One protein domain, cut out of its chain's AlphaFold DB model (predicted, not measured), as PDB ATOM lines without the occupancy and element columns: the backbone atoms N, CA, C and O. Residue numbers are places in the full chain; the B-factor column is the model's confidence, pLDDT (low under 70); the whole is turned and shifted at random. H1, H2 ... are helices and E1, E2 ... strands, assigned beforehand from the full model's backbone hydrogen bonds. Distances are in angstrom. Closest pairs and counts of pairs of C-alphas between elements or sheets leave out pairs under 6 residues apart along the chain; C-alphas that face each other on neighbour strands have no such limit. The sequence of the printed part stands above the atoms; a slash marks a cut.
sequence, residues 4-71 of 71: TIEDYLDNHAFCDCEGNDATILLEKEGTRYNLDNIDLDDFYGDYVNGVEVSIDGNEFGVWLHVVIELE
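This is residues 4 to 71 of the 71 residues of an uncharacterized protein of Streptococcus macedonicus (UniProt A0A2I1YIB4). A strongly twisted four-stranded sheet has its long hairpin, E3 and E4, sticking out at residues 57 to 62; H1 packs on its other end. The 68 printed residues include H1, E1, E2, H2, E3, E4 in order; class and sheet, E2 E1 E4 E3, are mixed. It is compact, radius of gyration of the C-alphas 12.3 A, spanning 36 by 25 by 20 A.

E3, residues 48 to 58, is 28.2 A long; E4, 61 to 70, 28.4 A, to C-alpha (5.540, -26.895, -18.096). E1 is 23 to 28, E2 31 to 34, H2 40 to 43, H1 5 to 10, from C-alpha (3.971, -32.832, -22.791).

E1 and E4 are parallel, N 25 and O 66 2.8 A apart. E2, H2, E3 make a split strand-helix-strand unit, E1 and E4 between, crossover right-handed. H1, its O i to N i+4 pairs within hydrogen-bond range, is on the sheet at height 8.3 A.

The printed part has no cut, a long link H1 to E1, and pLDDT under 70 at 57 to 61.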
ATOM      1  N   THR A   4       7.185 -31.658 -26.230       94.19
ATOM      2  CA  THR A   4       5.815 -31.365 -25.797       94.19
ATOM      3  C   THR A   4       5.410 -32.327 -24.689       94.19
ATOM      4  O   THR A   4       5.946 -33.433 -24.590       94.19
ATOM      5  N   ILE A   5       4.467 -31.929 -23.838       93.62
ATOM      6  CA  ILE A   5       3.971 -32.832 -22.791       93.62
ATOM      7  C   ILE A   5       3.377 -34.124 -23.376       93.62
ATOM      8  O   ILE A   5       3.588 -35.200 -22.825       93.62
ATOM      9  N   GLU A   6       2.726 -34.036 -24.535       91.88
ATOM     10  CA  GLU A   6       2.153 -35.174 -25.261       91.88
ATOM     11  C   GLU A   6       3.237 -36.173 -25.683       91.88
ATOM     12  O   GLU A   6       3.209 -37.335 -25.281       91.88
ATOM     13  N   ASP A   7       4.257 -35.694 -26.407       93.38
ATOM     14  CA  ASP A   7       5.374 -36.530 -26.853       93.38
ATOM     15  C   ASP A   7       6.149 -37.105 -25.660       93.38
ATOM     16  O   ASP A   7       6.716 -38.200 -25.737       93.38
ATOM     17  N   TYR A   8       6.215 -36.367 -24.551       93.00
ATOM     18  CA  TYR A   8       6.869 -36.834 -23.341       93.00
ATOM     19  C   TYR A   8       6.098 -37.997 -22.713       93.00
ATOM     20  O   TYR A   8       6.690 -39.053 -22.488       93.00
ATOM     21  N   LEU A   9       4.795 -37.838 -22.475       90.94
ATOM     22  CA  LEU A   9       3.956 -38.869 -21.861       90.94
ATOM     23  C   LEU A   9       3.828 -40.117 -22.746       90.94
ATOM     24  O   LEU A   9       3.927 -41.225 -22.232       90.94
ATOM     25  N   ASP A  10       3.730 -39.966 -24.069       89.69
ATOM     26  CA  ASP A  10       3.655 -41.104 -25.000       89.69
ATOM     27  C   ASP A  10       4.909 -41.995 -24.969       89.69
ATOM     28  O   ASP A  10       4.849 -43.191 -25.269       89.69
ATOM     29  N   ASN A  11       6.063 -41.430 -24.598       90.31
ATOM     30  CA  ASN A  11       7.344 -42.137 -24.561       90.31
ATOM     31  C   ASN A  11       7.789 -42.555 -23.149       90.31
ATOM     32  O   ASN A  11       8.845 -43.182 -23.018       90.31
ATOM     33  N   HIS A  12       7.026 -42.227 -22.104       87.75
ATOM     34  CA  HIS A  12       7.396 -42.507 -20.717       87.75
ATOM     35  C   HIS A  12       6.282 -43.241 -19.970       87.75
ATOM     36  O   HIS A  12       5.117 -42.873 -20.021       87.75
ATOM     37  N   ALA A  13       6.670 -44.267 -19.212       84.50
ATOM     38  CA  ALA A  13       5.792 -44.948 -18.269       84.50
ATOM     39  C   ALA A  13       6.330 -44.735 -16.850       84.50
ATOM     40  O   ALA A  13       7.520 -44.948 -16.600       84.50
ATOM     41  N   PHE A  14       5.457 -44.327 -15.930       85.06
ATOM     42  CA  PHE A  14       5.805 -44.070 -14.536       85.06
ATOM     43  C   PHE A  14       5.103 -45.086 -13.639       85.06
ATOM     44  O   PHE A  14       3.894 -45.008 -13.444       85.06
ATOM     45  N   CYS A  15       5.865 -46.027 -13.084       81.38
ATOM     46  CA  CYS A  15       5.349 -47.032 -12.161       81.38
ATOM     47  C   CYS A  15       6.282 -47.215 -10.958       81.38
ATOM     48  O   CYS A  15       7.492 -46.977 -11.045       81.38
ATOM     49  N   ASP A  16       5.724 -47.650  -9.831       73.88
ATOM     50  CA  ASP A  16       6.497 -48.053  -8.660       73.88
ATOM     51  C   ASP A  16       7.189 -49.421  -8.864       73.88
ATOM     52  O   ASP A  16       7.117 -50.048  -9.927       73.88
ATOM     53  N   CYS A  17       7.906 -49.896  -7.842       73.06
ATOM     54  CA  CYS A  17       8.606 -51.182  -7.893       73.06
ATOM     55  C   CYS A  17       7.680 -52.411  -7.872       73.06
ATOM     56  O   CYS A  17       8.147 -53.518  -8.150       73.06
ATOM     57  N   GLU A  18       6.401 -52.231  -7.548       78.38
ATOM     58  CA  GLU A  18       5.367 -53.266  -7.557       78.38
ATOM     59  C   GLU A  18       4.541 -53.242  -8.858       78.38
ATOM     60  O   GLU A  18       3.770 -54.168  -9.115       78.38
ATOM     61  N   GLY A  19       4.768 -52.243  -9.719       77.06
ATOM     62  CA  GLY A  19       4.093 -52.057 -10.999       77.06
ATOM     63  C   GLY A  19       2.789 -51.263 -10.907       77.06
ATOM     64  O   GLY A  19       2.014 -51.307 -11.858       77.06
ATOM     65  N   ASN A  20       2.530 -50.564  -9.798       80.06
ATOM     66  CA  ASN A  20       1.410 -49.629  -9.709       80.06
ATOM     67  C   ASN A  20       1.778 -48.310 -10.393       80.06
ATOM     68  O   ASN A  20       2.903 -47.825 -10.252       80.06
ATOM     69  N   ASP A  21       0.819 -47.724 -11.106       83.25
ATOM     70  CA  ASP A  21       1.018 -46.454 -11.797       83.25
ATOM     71  C   ASP A  21       1.227 -45.308 -10.799       83.25
ATOM     72  O   ASP A  21       0.568 -45.220  -9.757       83.25
ATOM     73  N   ALA A  22       2.165 -44.424 -11.123       85.88
ATOM     74  CA  ALA A  22       2.396 -43.204 -10.368       85.88
ATOM     75  C   ALA A  22       1.308 -42.167 -10.658       85.88
ATOM     76  O   ALA A  22       0.854 -42.036 -11.793       85.88
ATOM     77  N   THR A  23       0.965 -41.343  -9.668       88.88
ATOM     78  CA  THR A  23       0.132 -40.163  -9.929       88.88
ATOM     79  C   THR A  23       0.966 -39.095 -10.625       88.88
ATOM     80  O   THR A  23       2.011 -38.685 -10.114       88.88
ATOM     81  N   ILE A  24       0.494 -38.608 -11.771       91.69
ATOM     82  CA  ILE A  24       1.175 -37.563 -12.538       91.69
ATOM     83  C   ILE A  24       0.511 -36.214 -12.254       91.69
ATOM     84  O   ILE A  24      -0.705 -36.051 -12.367       91.69
ATOM     85  N   LEU A  25       1.324 -35.233 -11.879       93.69
ATOM     86  CA  LEU A  25       0.930 -33.855 -11.638       93.69
ATOM     87  C   LEU A  25       1.613 -32.962 -12.675       93.69
ATOM     88  O   LEU A  25       2.832 -32.979 -12.795       93.69
ATOM     89  N   LEU A  26       0.850 -32.151 -13.396       94.25
ATOM     90  CA  LEU A  26       1.388 -31.098 -14.252       94.25
ATOM     91  C   LEU A  26       1.467 -29.802 -13.443       94.25
ATOM     92  O   LEU A  26       0.491 -29.428 -12.791       94.25
ATOM     93  N   GLU A  27       2.603 -29.112 -13.464       95.06
ATOM     94  CA  GLU A  27       2.772 -27.802 -12.830       95.06
ATOM     95  C   GLU A  27       3.017 -26.731 -13.899       95.06
ATOM     96  O   GLU A  27       4.037 -26.747 -14.581       95.06
ATOM     97  N   LYS A  28       2.081 -25.785 -14.036       93.44
ATOM     98  CA  LYS A  28       2.175 -24.658 -14.976       93.44
ATOM     99  C   LYS A  28       1.896 -23.350 -14.248       93.44
ATOM    100  O   LYS A  28       0.885 -23.232 -13.554       93.44
ATOM    101  N   GLU A  29       2.809 -22.386 -14.370       92.38
ATOM    102  CA  GLU A  29       2.734 -21.076 -13.697       92.38
ATOM    103  C   GLU A  29       2.450 -21.174 -12.175       92.38
ATOM    104  O   GLU A  29       1.729 -20.360 -11.597       92.38
ATOM    105  N   GLY A  30       2.998 -22.201 -11.510       90.94
ATOM    106  CA  GLY A  30       2.806 -22.460 -10.074       90.94
ATOM    107  C   GLY A  30       1.456 -23.084  -9.695       90.94
ATOM    108  O   GLY A  30       1.164 -23.242  -8.509       90.94
ATOM    109  N   THR A  31       0.626 -23.449 -10.674       93.38
ATOM    110  CA  THR A  31      -0.625 -24.190 -10.464       93.38
ATOM    111  C   THR A  31      -0.416 -25.666 -10.780       93.38
ATOM    112  O   THR A  31       0.150 -25.995 -11.820       93.38
ATOM    113  N   ARG A  32      -0.891 -26.553  -9.894       92.69
ATOM    114  CA  ARG A  32      -0.791 -28.010 -10.053       92.69
ATOM    115  C   ARG A  32      -2.102 -28.623 -10.525       92.69
ATOM    116  O   ARG A  32      -3.151 -28.374  -9.930       92.69
ATOM    117  N   TYR A  33      -2.005 -29.492 -11.520       93.44
ATOM    118  CA  TYR A  33      -3.111 -30.221 -12.122       93.44
ATOM    119  C   TYR A  33      -2.830 -31.715 -12.026       93.44
ATOM    120  O   TYR A  33      -1.764 -32.168 -12.421       93.44
ATOM    121  N   ASN A  34      -3.767 -32.490 -11.484       91.94
ATOM    122  CA  ASN A  34      -3.638 -33.945 -11.495       91.94
ATOM    123  C   ASN A  34      -4.116 -34.466 -12.850       91.94
ATOM    124  O   ASN A  34      -5.288 -34.266 -13.170       91.94
ATOM    125  N   LEU A  35      -3.221 -35.131 -13.588       89.94
ATOM    126  CA  LEU A  35      -3.460 -35.654 -14.933       89.94
ATOM    127  C   LEU A  35      -4.705 -36.552 -15.002       89.94
ATOM    128  O   LEU A  35      -5.436 -36.497 -15.983       89.94
ATOM    129  N   ASP A  36      -5.012 -37.293 -13.933       88.62
ATOM    130  CA  ASP A  36      -6.182 -38.179 -13.863       88.62
ATOM    131  C   ASP A  36      -7.525 -37.423 -13.865       88.62
ATOM    132  O   ASP A  36      -8.585 -38.021 -14.054       88.62
ATOM    133  N   ASN A  37      -7.501 -36.112 -13.602       91.12
ATOM    134  CA  ASN A  37      -8.686 -35.277 -13.391       91.12
ATOM    135  C   ASN A  37      -8.817 -34.122 -14.398       91.12
ATOM    136  O   ASN A  37      -9.664 -33.248 -14.198       91.12
ATOM    137  N   ILE A  38      -7.984 -34.086 -15.439       90.38
ATOM    138  CA  ILE A  38      -7.969 -33.023 -16.453       90.38
ATOM    139  C   ILE A  38      -7.984 -33.603 -17.867       90.38
ATOM    140  O   ILE A  38      -7.733 -34.789 -18.061       90.38
ATOM    141  N   ASP A  39      -8.272 -32.748 -18.847       90.62
ATOM    142  CA  ASP A  39      -8.046 -33.058 -20.256       90.62
ATOM    143  C   ASP A  39      -6.617 -32.638 -20.638       90.62
ATOM    144  O   ASP A  39      -6.212 -31.506 -20.369       90.62
ATOM    145  N   LEU A  40      -5.836 -33.543 -21.235       88.38
ATOM    146  CA  LEU A  40      -4.467 -33.232 -21.663       88.38
ATOM    147  C   LEU A  40      -4.463 -32.212 -22.814       88.38
ATOM    148  O   LEU A  40      -3.506 -31.447 -22.943       88.38
ATOM    149  N   ASP A  41      -5.548 -32.138 -23.590       90.19
ATOM    150  CA  ASP A  41      -5.701 -31.180 -24.689       90.19
ATOM    151  C   ASP A  41      -5.656 -29.716 -24.203       90.19
ATOM    152  O   ASP A  41      -5.278 -28.824 -24.968       90.19
ATOM    153  N   ASP A  42      -5.958 -29.448 -22.923       90.88
ATOM    154  CA  ASP A  42      -5.832 -28.111 -22.316       90.88
ATOM    155  C   ASP A  42      -4.368 -27.621 -22.250       90.88
ATOM    156  O   ASP A  42      -4.117 -26.422 -22.096       90.88
ATOM    157  N   PHE A  43      -3.405 -28.536 -22.401       92.06
ATOM    158  CA  PHE A  43      -1.958 -28.296 -22.379       92.06
ATOM    159  C   PHE A  43      -1.319 -28.508 -23.763       92.06
ATOM    160  O   PHE A  43      -0.097 -28.637 -23.876       92.06
ATOM    161  N   TYR A  44      -2.121 -28.551 -24.835       89.25
ATOM    162  CA  TYR A  44      -1.625 -28.760 -26.197       89.25
ATOM    163  C   TYR A  44      -0.583 -27.708 -26.596       89.25
ATOM    164  O   TYR A  44      -0.851 -26.502 -26.610       89.25
ATOM    165  N   GLY A  45       0.603 -28.174 -26.988       88.88
ATOM    166  CA  GLY A  45       1.723 -27.312 -27.363       88.88
ATOM    167  C   GLY A  45       2.529 -26.742 -26.192       88.88
ATOM    168  O   GLY A  45       3.481 -26.003 -26.453       88.88
ATOM    169  N   ASP A  46       2.205 -27.101 -24.946       94.56
ATOM    170  CA  ASP A  46       3.067 -26.831 -23.795       94.56
ATOM    171  C   ASP A  46       4.294 -27.745 -23.818       94.56
ATOM    172  O   ASP A  46       4.238 -28.916 -24.220       94.56
ATOM    173  N   TYR A  47       5.421 -27.205 -23.361       94.69
ATOM    174  CA  TYR A  47       6.704 -27.899 -23.370       94.69
ATOM    175  C   TYR A  47       7.123 -28.284 -21.962       94.69
ATOM    176  O   TYR A  47       6.939 -27.527 -21.015       94.69
ATOM    177  N   VAL A  48       7.752 -29.450 -21.837       94.38
ATOM    178  CA  VAL A  48       8.333 -29.896 -20.571       94.38
ATOM    179  C   VAL A  48       9.556 -29.040 -20.233       94.38
ATOM    180  O   VAL A  48      10.556 -29.058 -20.958       94.38
ATOM    181  N   ASN A  49       9.477 -28.332 -19.107       94.50
ATOM    182  CA  ASN A  49      10.551 -27.536 -18.512       94.50
ATOM    183  C   ASN A  49      11.402 -28.368 -17.536       94.50
ATOM    184  O   ASN A  49      12.626 -28.236 -17.470       94.50
ATOM    185  N   GLY A  50      10.754 -29.259 -16.783       92.19
ATOM    186  CA  GLY A  50      11.378 -30.027 -15.711       92.19
ATOM    187  C   GLY A  50      10.526 -31.214 -15.282       92.19
ATOM    188  O   GLY A  50       9.331 -31.270 -15.561       92.19
ATOM    189  N   VAL A  51      11.151 -32.187 -14.619       91.88
ATOM    190  CA  VAL A  51      10.456 -33.341 -14.039       91.88
ATOM    191  C   VAL A  51      11.044 -33.633 -12.667       91.88
ATOM    192  O   VAL A  51      12.251 -33.836 -12.530       91.88
ATOM    193  N   GLU A  52      10.182 -33.684 -11.661       91.38
ATOM    194  CA  GLU A  52      10.503 -34.067 -10.294       91.38
ATOM    195  C   GLU A  52       9.723 -35.330  -9.927       91.38
ATOM    196  O   GLU A  52       8.531 -35.445 -10.191       91.38
ATOM    197  N   VAL A  53      10.384 -36.287  -9.278       85.94
ATOM    198  CA  VAL A  53       9.694 -37.417  -8.647       85.94
ATOM    199  C   VAL A  53       9.632 -37.145  -7.154       85.94
ATOM    200  O   VAL A  53      10.663 -37.040  -6.489       85.94
ATOM    201  N   SER A  54       8.414 -37.042  -6.638       81.31
ATOM    202  CA  SER A  54       8.129 -36.815  -5.231       81.31
ATOM    203  C   SER A  54       7.536 -38.078  -4.619       81.31
ATOM    204  O   SER A  54       6.732 -38.772  -5.238       81.31
ATOM    205  N   ILE A  55       7.947 -38.399  -3.398       79.06
ATOM    206  CA  ILE A  55       7.404 -39.527  -2.645       79.06
ATOM    207  C   ILE A  55       6.676 -38.938  -1.447       79.06
ATOM    208  O   ILE A  55       7.314 -38.344  -0.576       79.06
ATOM    209  N   ASP A  56       5.356 -39.101  -1.409       72.44
ATOM    210  CA  ASP A  56       4.528 -38.627  -0.306       72.44
ATOM    211  C   ASP A  56       4.086 -39.811   0.561       72.44
ATOM    212  O   ASP A  56       3.476 -40.771   0.092       72.44
ATOM    213  N   GLY A  57       4.446 -39.772   1.841       66.50
ATOM    214  CA  GLY A  57       4.067 -40.786   2.818       66.50
ATOM    215  C   GLY A  57       2.930 -40.263   3.682       66.50
ATOM    216  O   GLY A  57       3.153 -39.381   4.509       66.50
ATOM    217  N   ASN A  58       1.733 -40.833   3.543       67.31
ATOM    218  CA  ASN A  58       0.599 -40.537   4.418       67.31
ATOM    219  C   ASN A  58       0.329 -41.693   5.402       67.31
ATOM    220  O   ASN A  58       0.975 -42.739   5.359       67.31
ATOM    221  N   GLU A  59      -0.635 -41.511   6.313       57.41
ATOM    222  CA  GLU A  59      -1.000 -42.516   7.333       57.41
ATOM    223  C   GLU A  59      -1.465 -43.862   6.729       57.41
ATOM    224  O   GLU A  59      -1.484 -44.881   7.416       57.41
ATOM    225  N   PHE A  60      -1.793 -43.884   5.433       64.81
ATOM    226  CA  PHE A  60      -2.315 -45.039   4.706       64.81
ATOM    227  C   PHE A  60      -1.308 -45.673   3.731       64.81
ATOM    228  O   PHE A  60      -1.642 -46.684   3.117       64.81
ATOM    229  N   GLY A  61      -0.092 -45.131   3.589       68.88
ATOM    230  CA  GLY A  61       0.941 -45.699   2.718       68.88
ATOM    231  C   GLY A  61       1.879 -44.671   2.086       68.88
ATOM    232  O   GLY A  61       1.796 -43.471   2.345       68.88
ATOM    233  N   VAL A  62       2.791 -45.170   1.251       70.62
ATOM    234  CA  VAL A  62       3.716 -44.365   0.443       70.62
ATOM    235  C   VAL A  62       3.160 -44.258  -0.971       70.62
ATOM    236  O   VAL A  62       2.821 -45.276  -1.567       70.62
ATOM    237  N   TRP A  63       3.088 -43.041  -1.496       74.75
ATOM    238  CA  TRP A  63       2.575 -42.727  -2.823       74.75
ATOM    239  C   TRP A  63       3.691 -42.109  -3.657       74.75
ATOM    240  O   TRP A  63       4.441 -41.253  -3.177       74.75
ATOM    241  N   LEU A  64       3.820 -42.567  -4.900       83.12
ATOM    242  CA  LEU A  64       4.781 -42.024  -5.849       83.12
ATOM    243  C   LEU A  64       4.071 -41.008  -6.738       83.12
ATOM    244  O   LEU A  64       3.101 -41.337  -7.422       83.12
ATOM    245  N   HIS A  65       4.560 -39.773  -6.714       86.25
ATOM    246  CA  HIS A  65       4.072 -38.686  -7.546       86.25
ATOM    247  C   HIS A  65       5.163 -38.264  -8.526       86.25
ATOM    248  O   HIS A  65       6.333 -38.141  -8.164       86.25
ATOM    249  N   VAL A  66       4.775 -37.988  -9.763       90.06
ATOM    250  CA  VAL A  66       5.652 -37.389 -10.769       90.06
ATOM    251  C   VAL A  66       5.110 -36.009 -11.078       90.06
ATOM    252  O   VAL A  66       3.982 -35.885 -11.536       90.06
ATOM    253  N   VAL A  67       5.892 -34.974 -10.800       91.94
ATOM    254  CA  VAL A  67       5.566 -33.589 -11.127       91.94
ATOM    255  C   VAL A  67       6.292 -33.224 -12.413       91.94
ATOM    256  O   VAL A  67       7.516 -33.294 -12.470       91.94
ATOM    257  N   ILE A  68       5.549 -32.844 -13.443       93.75
ATOM    258  CA  ILE A  68       6.088 -32.374 -14.717       93.75
ATOM    259  C   ILE A  68       5.829 -30.872 -14.798       93.75
ATOM    260  O   ILE A  68       4.681 -30.434 -14.850       93.75
ATOM    261  N   GLU A  69       6.896 -30.083 -14.777       94.50
ATOM    262  CA  GLU A  69       6.838 -28.632 -14.925       94.50
ATOM    263  C   GLU A  69       6.724 -28.269 -16.408       94.50
ATOM    264  O   GLU A  69       7.477 -28.793 -17.235       94.50
ATOM    265  N   LEU A  70       5.811 -27.357 -16.736       93.50
ATOM    266  CA  LEU A  70       5.540 -26.895 -18.096       93.50
ATOM    267  C   LEU A  70       5.964 -25.428 -18.282       93.50
ATOM    268  O   LEU A  70       5.794 -24.617 -17.367       93.50
ATOM    269  N   GLU A  71       6.516 -25.106 -19.460       90.75
ATOM    270  CA  GLU A  71       6.776 -23.726 -19.925       90.75
ATOM    271  C   GLU A  71       5.520 -23.045 -20.490       90.75
ATOM    272  O   GLU A  71       4.720 -23.724 -21.175       90.75
TER     273      GLU A  71